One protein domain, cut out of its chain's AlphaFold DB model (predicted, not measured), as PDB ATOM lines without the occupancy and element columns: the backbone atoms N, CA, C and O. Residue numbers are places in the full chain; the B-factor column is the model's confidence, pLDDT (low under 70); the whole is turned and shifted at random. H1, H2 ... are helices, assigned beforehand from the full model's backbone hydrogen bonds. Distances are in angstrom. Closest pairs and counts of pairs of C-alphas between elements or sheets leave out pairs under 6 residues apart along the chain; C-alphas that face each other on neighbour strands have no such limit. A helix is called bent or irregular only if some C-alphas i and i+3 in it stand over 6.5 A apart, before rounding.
ATOM      1  N   SER A   2      20.044 -16.723 -47.069       80.44
ATOM      2  CA  SER A   2      19.796 -17.593 -48.231       80.44
ATOM      3  C   SER A   2      19.641 -19.054 -47.783       80.44
ATOM      4  O   SER A   2      20.243 -19.459 -46.785       80.44
ATOM      5  N   ALA A   3      18.846 -19.855 -48.502       77.94
ATOM      6  CA  ALA A   3      18.616 -21.264 -48.155       77.94
ATOM      7  C   ALA A   3      19.938 -22.053 -48.023       77.94
ATOM      8  O   ALA A   3      20.095 -22.861 -47.113       77.94
ATOM      9  N   GLY A   4      20.934 -21.730 -48.860       83.19
ATOM     10  CA  GLY A   4      22.282 -22.299 -48.776       83.19
ATOM     11  C   GLY A   4      23.041 -21.924 -47.499       83.19
ATOM     12  O   GLY A   4      23.682 -22.785 -46.903       83.19
ATOM     13  N   ALA A   5      22.932 -20.678 -47.022       87.31
ATOM     14  CA  ALA A   5      23.552 -20.276 -45.758       87.31
ATOM     15  C   ALA A   5      22.911 -20.997 -44.561       87.31
ATOM     16  O   ALA A   5      23.615 -21.420 -43.649       87.31
ATOM     17  N   SER A   6      21.586 -21.186 -44.587       86.44
ATOM     18  CA  SER A   6      20.881 -21.955 -43.554       86.44
ATOM     19  C   SER A   6      21.345 -23.413 -43.525       86.44
ATOM     20  O   SER A   6      21.695 -23.912 -42.458       86.44
ATOM     21  N   LEU A   7      21.435 -24.064 -44.689       88.25
ATOM     22  CA  LEU A   7      21.959 -25.425 -44.803       88.25
ATOM     23  C   LEU A   7      23.402 -25.529 -44.290       88.25
ATOM     24  O   LEU A   7      23.726 -26.462 -43.563       88.25
ATOM     25  N   GLY A   8      24.251 -24.552 -44.622       90.00
ATOM     26  CA  GLY A   8      25.630 -24.500 -44.137       90.00
ATOM     27  C   GLY A   8      25.713 -24.462 -42.611       90.00
ATOM     28  O   GLY A   8      26.432 -25.264 -42.021       90.00
ATOM     29  N   VAL A   9      24.931 -23.593 -41.965       90.56
ATOM     30  CA  VAL A   9      24.875 -23.515 -40.494       90.56
ATOM     31  C   VAL A   9      24.372 -24.828 -39.888       90.56
ATOM     32  O   VAL A   9      24.974 -25.325 -38.939       90.56
ATOM     33  N   MET A  10      23.327 -25.429 -40.464       89.31
ATOM     34  CA  MET A  10      22.817 -26.730 -40.011       89.31
ATOM     35  C   MET A  10      23.852 -27.847 -40.132       89.31
ATOM     36  O   MET A  10      23.957 -28.672 -39.232       89.31
ATOM     37  N   LEU A  11      24.629 -27.881 -41.216       91.25
ATOM     38  CA  LEU A  11      25.691 -28.869 -41.388       91.25
ATOM     39  C   LEU A  11      26.803 -28.683 -40.357       91.25
ATOM     40  O   LEU A  11      27.270 -29.666 -39.790       91.25
ATOM     41  N   VAL A  12      27.212 -27.443 -40.084       93.56
ATOM     42  CA  VAL A  12      28.235 -27.156 -39.068       93.56
ATOM     43  C   VAL A  12      27.788 -27.644 -37.690       93.56
ATOM     44  O   VAL A  12      28.534 -28.371 -37.034       93.56
ATOM     45  N   ASP A  13      26.560 -27.314 -37.286       90.00
ATOM     46  CA  ASP A  13      25.978 -27.801 -36.028       90.00
ATOM     47  C   ASP A  13      25.880 -29.338 -36.017       90.00
ATOM     48  O   ASP A  13      26.249 -30.002 -35.041       90.00
ATOM     49  N   PHE A  14      25.504 -29.920 -37.165       88.88
ATOM     50  CA  PHE A  14      25.408 -31.362 -37.343       88.88
ATOM     51  C   PHE A  14      26.744 -32.071 -37.094       88.88
ATOM     52  O   PHE A  14      26.783 -33.060 -36.359       88.88
ATOM     53  N   PHE A  15      27.833 -31.567 -37.676       91.06
ATOM     54  CA  PHE A  15      29.170 -32.135 -37.500       91.06
ATOM     55  C   PHE A  15      29.710 -31.939 -36.087       91.06
ATOM     56  O   PHE A  15      30.396 -32.826 -35.577       91.06
ATOM     57  N   TRP A  16      29.387 -30.817 -35.442       92.31
ATOM     58  CA  TRP A  16      29.860 -30.540 -34.091       92.31
ATOM     59  C   TRP A  16      29.255 -31.505 -33.068       92.31
ATOM     60  O   TRP A  16      29.981 -32.140 -32.305       92.31
ATOM     61  N   LEU A  17      27.930 -31.677 -33.091       88.25
ATOM     62  CA  LEU A  17      27.227 -32.542 -32.135       88.25
ATOM     63  C   LEU A  17      27.331 -34.046 -32.464       88.25
ATOM     64  O   LEU A  17      27.041 -34.881 -31.610       88.25
ATOM     65  N   LEU A  18      27.763 -34.412 -33.677       86.50
ATOM     66  CA  LEU A  18      27.883 -35.807 -34.133       86.50
ATOM     67  C   LEU A  18      28.770 -36.654 -33.206       86.50
ATOM     68  O   LEU A  18      28.479 -37.823 -32.942       86.50
ATOM     69  N   ARG A  19      29.853 -36.056 -32.693       84.94
ATOM     70  CA  ARG A  19      30.815 -36.736 -31.815       84.94
ATOM     71  C   ARG A  19      30.182 -37.153 -30.486       84.94
ATOM     72  O   ARG A  19      30.394 -38.276 -30.023       84.94
ATOM     73  N   ASP A  20      29.389 -36.264 -29.904       84.44
ATOM     74  CA  ASP A  20      28.678 -36.522 -28.655       84.44
ATOM     75  C   ASP A  20      27.477 -37.451 -28.887       84.44
ATOM     76  O   ASP A  20      27.238 -38.373 -28.104       84.44
ATOM     77  N   GLU A  21      26.767 -37.311 -30.010       85.12
ATOM     78  CA  GLU A  21      25.634 -38.176 -30.361       85.12
ATOM     79  C   GLU A  21      26.005 -39.657 -30.440       85.12
ATOM     80  O   GLU A  21      25.290 -40.503 -29.892       85.12
ATOM     81  N   ILE A  22      27.119 -39.990 -31.095       84.69
ATOM     82  CA  ILE A  22      27.598 -41.378 -31.220       84.69
ATOM     83  C   ILE A  22      27.837 -42.004 -29.844       84.69
ATOM     84  O   ILE A  22      27.567 -43.188 -29.639       84.69
ATOM     85  N   THR A  23      28.274 -41.200 -28.880       85.75
ATOM     86  CA  THR A  23      28.595 -41.680 -27.539       85.75
ATOM     87  C   THR A  23      27.349 -41.793 -26.654       85.75
ATOM     88  O   THR A  23      27.196 -42.782 -25.937       85.75
ATOM     89  N   PHE A  24      26.426 -40.826 -26.710       81.06
ATOM     90  CA  PHE A  24      25.318 -40.722 -25.747       81.06
ATOM     91  C   PHE A  24      23.939 -41.124 -26.300       81.06
ATOM     92  O   PHE A  24      23.083 -41.615 -25.552       81.06
ATOM     93  N   VAL A  25      23.697 -40.939 -27.599       82.50
ATOM     94  CA  VAL A  25      22.383 -41.142 -28.236       82.50
ATOM     95  C   VAL A  25      22.283 -42.528 -28.871       82.50
ATOM     96  O   VAL A  25      21.327 -43.259 -28.613       82.50
ATOM     97  N   TRP A  26      23.295 -42.960 -29.624       80.62
ATOM     98  CA  TRP A  26      23.303 -44.271 -30.288       80.62
ATOM     99  C   TRP A  26      23.111 -45.492 -29.364       80.62
ATOM    100  O   TRP A  26      22.322 -46.376 -29.717       80.62
ATOM    101  N   PRO A  27      23.712 -45.580 -28.159       80.06
ATOM    102  CA  PRO A  27      23.409 -46.691 -27.251       80.06
ATOM    103  C   PRO A  27      21.960 -46.664 -26.731       80.06
ATOM    104  O   PRO A  27      21.381 -47.721 -26.467       80.06
ATOM    105  N   ASN A  28      21.344 -45.482 -26.618       77.25
ATOM    106  CA  ASN A  28      19.937 -45.336 -26.229       77.25
ATOM    107  C   ASN A  28      18.968 -45.681 -27.371       77.25
ATOM    108  O   ASN A  28      17.893 -46.226 -27.105       77.25
ATOM    109  N   ILE A  29      19.362 -45.443 -28.624       75.81
ATOM    110  CA  ILE A  29      18.589 -45.844 -29.807       75.81
ATOM    111  C   ILE A  29      18.510 -47.363 -29.933       75.81
ATOM    112  O   ILE A  29      17.444 -47.904 -30.214       75.81
ATOM    113  N   ARG A  30      19.601 -48.067 -29.609       75.19
ATOM    114  CA  ARG A  30      19.633 -49.536 -29.583       75.19
ATOM    115  C   ARG A  30      18.675 -50.127 -28.543       75.19
ATOM    116  O   ARG A  30      18.247 -51.266 -28.684       75.19
ATOM    117  N   ARG A  31      18.324 -49.355 -27.509       75.38
ATOM    118  CA  ARG A  31      17.307 -49.706 -26.504       75.38
ATOM    119  C   ARG A  31      15.895 -49.227 -26.868       75.38
ATOM    120  O   ARG A  31      15.016 -49.286 -26.012       75.38
ATOM    121  N   CYS A  32      15.678 -48.743 -28.093       71.88
ATOM    122  CA  CYS A  32      14.390 -48.264 -28.606       71.88
ATOM    123  C   CYS A  32      13.702 -47.249 -27.683       71.88
ATOM    124  O   CYS A  32      12.479 -47.253 -27.534       71.88
ATOM    125  N   ARG A  33      14.476 -46.375 -27.023       78.19
ATOM    126  CA  ARG A  33      13.876 -45.355 -26.164       78.19
ATOM    127  C   ARG A  33      13.225 -44.256 -27.012       78.19
ATOM    128  O   ARG A  33      13.910 -43.679 -27.861       78.19
ATOM    129  N   PRO A  34      11.948 -43.910 -26.758       75.56
ATOM    130  CA  PRO A  34      11.170 -43.040 -27.640       75.56
ATOM    131  C   PRO A  34      11.799 -41.651 -27.795       75.56
ATOM    132  O   PRO A  34      11.886 -41.150 -28.907       75.56
ATOM    133  N   TYR A  35      12.346 -41.069 -26.723       78.94
ATOM    134  CA  TYR A  35      13.001 -39.754 -26.781       78.94
ATOM    135  C   TYR A  35      14.208 -39.716 -27.729       78.94
ATOM    136  O   TYR A  35      14.452 -38.710 -28.386       78.94
ATOM    137  N   SER A  36      14.972 -40.810 -27.796       80.69
ATOM    138  CA  SER A  36      16.187 -40.886 -28.607       80.69
ATOM    139  C   SER A  36      15.838 -40.997 -30.086       80.69
ATOM    140  O   SER A  36      16.566 -40.479 -30.926       80.69
ATOM    141  N   LEU A  37      14.719 -41.663 -30.392       80.81
ATOM    142  CA  LEU A  37      14.180 -41.757 -31.744       80.81
ATOM    143  C   LEU A  37      13.613 -40.418 -32.201       80.81
ATOM    144  O   LEU A  37      13.974 -39.973 -33.280       80.81
ATOM    145  N   VAL A  38      12.799 -39.753 -31.372       82.44
ATOM    146  CA  VAL A  38      12.243 -38.421 -31.677       82.44
ATOM    147  C   VAL A  38      13.361 -37.429 -31.993       82.44
ATOM    148  O   VAL A  38      13.313 -36.766 -33.022       82.44
ATOM    149  N   TYR A  39      14.414 -37.403 -31.174       83.31
ATOM    150  CA  TYR A  39      15.561 -36.518 -31.379       83.31
ATOM    151  C   TYR A  39      16.293 -36.766 -32.709       83.31
ATOM    152  O   TYR A  39      16.585 -35.830 -33.454       83.31
ATOM    153  N   VAL A  40      16.570 -38.030 -33.044       84.62
ATOM    154  CA  VAL A  40      17.235 -38.376 -34.311       84.62
ATOM    155  C   VAL A  40      16.322 -38.102 -35.503       84.62
ATOM    156  O   VAL A  40      16.769 -37.556 -36.507       84.62
ATOM    157  N   ILE A  41      15.034 -38.419 -35.395       84.00
ATOM    158  CA  ILE A  41      14.051 -38.109 -36.434       84.00
ATOM    159  C   ILE A  41      14.036 -36.604 -36.700       84.00
ATOM    160  O   ILE A  41      14.164 -36.204 -37.851       84.00
ATOM    161  N   GLU A  42      13.961 -35.778 -35.658       85.25
ATOM    162  CA  GLU A  42      13.926 -34.322 -35.782       85.25
ATOM    163  C   GLU A  42      15.162 -33.779 -36.506       85.25
ATOM    164  O   GLU A  42      15.053 -33.047 -37.492       85.25
ATOM    165  N   ARG A  43      16.353 -34.206 -36.081       86.94
ATOM    166  CA  ARG A  43      17.616 -33.716 -36.642       86.94
ATOM    167  C   ARG A  43      17.824 -34.139 -38.094       86.94
ATOM    168  O   ARG A  43      18.171 -33.313 -38.939       86.94
ATOM    169  N   TYR A  44      17.616 -35.418 -38.398       87.62
ATOM    170  CA  TYR A  44      17.867 -35.949 -39.738       87.62
ATOM    171  C   TYR A  44      16.761 -35.546 -40.722       87.62
ATOM    172  O   TYR A  44      17.074 -35.230 -41.870       87.62
ATOM    173  N   LEU A  45      15.493 -35.480 -40.290       88.38
ATOM    174  CA  LEU A  45      14.417 -34.941 -41.129       88.38
ATOM    175  C   LEU A  45      14.565 -33.438 -41.355       88.38
ATOM    176  O   LEU A  45      14.320 -32.988 -42.470       88.38
ATOM    177  N   GLY A  46      14.985 -32.670 -40.347       87.19
ATOM    178  CA  GLY A  46      15.254 -31.240 -40.502       87.19
ATOM    179  C   GLY A  46      16.348 -30.978 -41.539       87.19
ATOM    180  O   GLY A  46      16.155 -30.180 -42.461       87.19
ATOM    181  N   LEU A  47      17.456 -31.724 -41.455       88.88
ATOM    182  CA  LEU A  47      18.556 -31.632 -42.415       88.88
ATOM    183  C   LEU A  47      18.127 -32.066 -43.825       88.88
ATOM    184  O   LEU A  47      18.406 -31.361 -44.797       88.88
ATOM    185  N   ALA A  48      17.418 -33.192 -43.944       88.38
ATOM    186  CA  ALA A  48      16.917 -33.687 -45.224       88.38
ATOM    187  C   ALA A  48      15.912 -32.714 -45.860       88.38
ATOM    188  O   ALA A  48      16.008 -32.425 -47.053       88.38
ATOM    189  N   GLY A  49      14.996 -32.157 -45.063       86.81
ATOM    190  CA  GLY A  49      14.008 -31.180 -45.511       86.81
ATOM    191  C   GLY A  49      14.656 -29.905 -46.050       86.81
ATOM    192  O   GLY A  49      14.289 -29.433 -47.127       86.81
ATOM    193  N   GLN A  50      15.673 -29.382 -45.361       87.50
ATOM    194  CA  GLN A  50      16.405 -28.197 -45.818       87.50
ATOM    195  C   GLN A  50      17.304 -28.482 -47.025       87.50
ATOM    196  O   GLN A  50      17.373 -27.662 -47.943       87.50
ATOM    197  N   GLY A  51      17.917 -29.668 -47.091       87.00
ATOM    198  CA  GLY A  51      18.625 -30.142 -48.283       87.00
ATOM    199  C   GLY A  51      17.719 -30.202 -49.508       87.00
ATOM    200  O   GLY A  51      18.064 -29.681 -50.571       87.00
ATOM    201  N   PHE A  52      16.524 -30.765 -49.345       86.31
ATOM    202  CA  PHE A  52      15.537 -30.845 -50.415       86.31
ATOM    203  C   PHE A  52      15.026 -29.464 -50.840       86.31
ATOM    204  O   PHE A  52      14.875 -29.205 -52.032       86.31
ATOM    205  N   ASN A  53      14.834 -28.545 -49.892       85.62
ATOM    206  CA  ASN A  53      14.437 -27.169 -50.179       85.62
ATOM    207  C   ASN A  53      15.491 -26.426 -51.023       85.62
ATOM    208  O   ASN A  53      15.160 -25.818 -52.043       85.62
ATOM    209  N   VAL A  54      16.775 -26.542 -50.665       86.50
ATOM    210  CA  VAL A  54      17.880 -25.976 -51.461       86.50
ATOM    211  C   VAL A  54      17.919 -26.598 -52.855       86.50
ATOM    212  O   VAL A  54      18.038 -25.874 -53.843       86.50
ATOM    213  N   TYR A  55      17.770 -27.919 -52.956       84.38
ATOM    214  CA  TYR A  55      17.752 -28.619 -54.238       84.38
ATOM    215  C   TYR A  55      16.626 -28.124 -55.156       84.38
ATOM    216  O   TYR A  55      16.877 -27.781 -56.311       84.38
ATOM    217  N   VAL A  56      15.397 -28.029 -54.644       80.50
ATOM    218  CA  VAL A  56      14.250 -27.525 -55.414       80.50
ATOM    219  C   VAL A  56      14.446 -26.057 -55.789       80.50
ATOM    220  O   VAL A  56      14.215 -25.691 -56.939       80.50
ATOM    221  N   SER A  57      14.966 -25.234 -54.877       81.38
ATOM    222  CA  SER A  57      15.278 -23.825 -55.149       81.38
ATOM    223  C   SER A  57      16.285 -23.662 -56.295       81.38
ATOM    224  O   SER A  57      16.095 -22.816 -57.168       81.38
ATOM    225  N   LEU A  58      17.326 -24.501 -56.342       81.31
ATOM    226  CA  LEU A  58      18.301 -24.512 -57.438       81.31
ATOM    227  C   LEU A  58      17.673 -24.979 -58.757       81.31
ATOM    228  O   LEU A  58      17.957 -24.412 -59.811       81.31
ATOM    229  N   ARG A  59      16.788 -25.980 -58.706       79.31
ATOM    230  CA  ARG A  59      16.071 -26.485 -59.887       79.31
ATOM    231  C   ARG A  59      15.142 -25.431 -60.487       79.31
ATOM    232  O   ARG A  59      15.162 -25.246 -61.702       79.31
ATOM    233  N   ILE A  60      14.405 -24.700 -59.653       73.88
ATOM    234  CA  ILE A  60      13.550 -23.587 -60.092       73.88
ATOM    235  C   ILE A  60      14.405 -22.459 -60.689       73.88
ATOM    236  O   ILE A  60      14.084 -21.952 -61.761       73.88
ATOM    237  N   ALA A  61      15.529 -22.111 -60.049       75.00
ATOM    238  CA  ALA A  61      16.451 -21.095 -60.563       75.00
ATOM    239  C   ALA A  61      17.068 -21.474 -61.924       75.00
ATOM    240  O   ALA A  61      17.364 -20.593 -62.727       75.00
ATOM    241  N   SER A  62      17.222 -22.771 -62.211       73.38
ATOM    242  CA  SER A  62      17.741 -23.270 -63.494       73.38
ATOM    243  C   SER A  62      16.739 -23.250 -64.665       73.38
ATOM    244  O   SER A  62      17.076 -23.744 -65.738       73.38
ATOM    245  N   VAL A  63      15.532 -22.681 -64.495       63.97
ATOM    246  CA  VAL A  63      14.482 -22.544 -65.539       63.97
ATOM    247  C   VAL A  63      14.143 -23.883 -66.214       63.97
ATOM    248  O   VAL A  63      13.829 -23.968 -67.397       63.97
ATOM    249  N   LEU A  64      14.204 -24.975 -65.454       65.12
ATOM    250  CA  LEU A  64      13.749 -26.271 -65.934       65.12
ATOM    251  C   LEU A  64      12.230 -26.320 -65.727       65.12
ATOM    252  O   LEU A  64      11.786 -26.387 -64.579       65.12
ATOM    253  N   SER A  65      11.437 -26.243 -66.806       61.09
ATOM    254  CA  SER A  65       9.968 -26.336 -66.746       61.09
ATOM    255  C   SER A  65       9.565 -27.518 -65.873       61.09
ATOM    256  O   SER A  65       9.800 -28.680 -66.214       61.09
TER     257      SER A  65
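AT A GLANCE: This is residues 2 to 65 of the 152 residues of an uncharacterized protein of Pisolithus tinctorius Marx 270 (UniProt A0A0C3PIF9). Two long helices, H1 and H3, run side by side and opposite ways like the arms of a narrow U, with the short helix H2 in the turn between them. H1 bows away from H3 at its kink, and the arms meet through residues 3 to 11 and 47 to 54, while residues 59 to 65 stick out at the far end. The printed part has 64 residues with three named helices in the order H1, H2, H3 and no named strand: all helix. It is a loose rod, spanning 48 by 21 by 12 A, with a radius of gyration of the C-alphas of 15.1 A.

HOW THE PARTS SIT: Start with H1, residues 3 to 24: near residue 17 you meet a kink of 43 degrees, and H1 is only just irregular, with C-alphas 16 and 19 6.7 A apart. H1 and H2, residues 26 to 29, meet only through their tight link of 1 residue. A tight link of 4 residues leads on to H3, residues 34 to 61. H2 and H3 only just touch, with 3 pairs of C-alphas within 8 A, and only at the corner; their closest C-alphas are those of Ile 29 and Ser 36, 5.6 A apart. Look back to Ala 3: its C-alpha and that of Val 54, 5.8 A apart, are the closest of H1 and H3, which touch at a shallow tilt of 24 degrees, opposite ways. Every O i to N i+4 pair is within hydrogen-bond range in H3, and 15 of 18 in H1; H2 is too short for such a pair.

IN THESE COORDINATES: Find C-alpha 3 at (18.616, -21.264, -48.155); from there H1 runs 30.4 A to C-alpha 24 at (25.318, -40.722, -25.747). H2 covers 5.0 A from C-alpha 26 to C-alpha 29. H3 runs 39.9 A from C-alpha 34 to C-alpha 61 at (16.451, -21.095, -60.563).

THE WHOLE: The two C-alphas farthest apart are those of Arg 31 and Val 63, 47.6 A. Residues 15 to 20, in H1, and 59 to 65, of which 59 to 61 belong to H3, stand free. The printed part has no cut, and its mean pLDDT is 82.8, with residues 63 to 65 under 70.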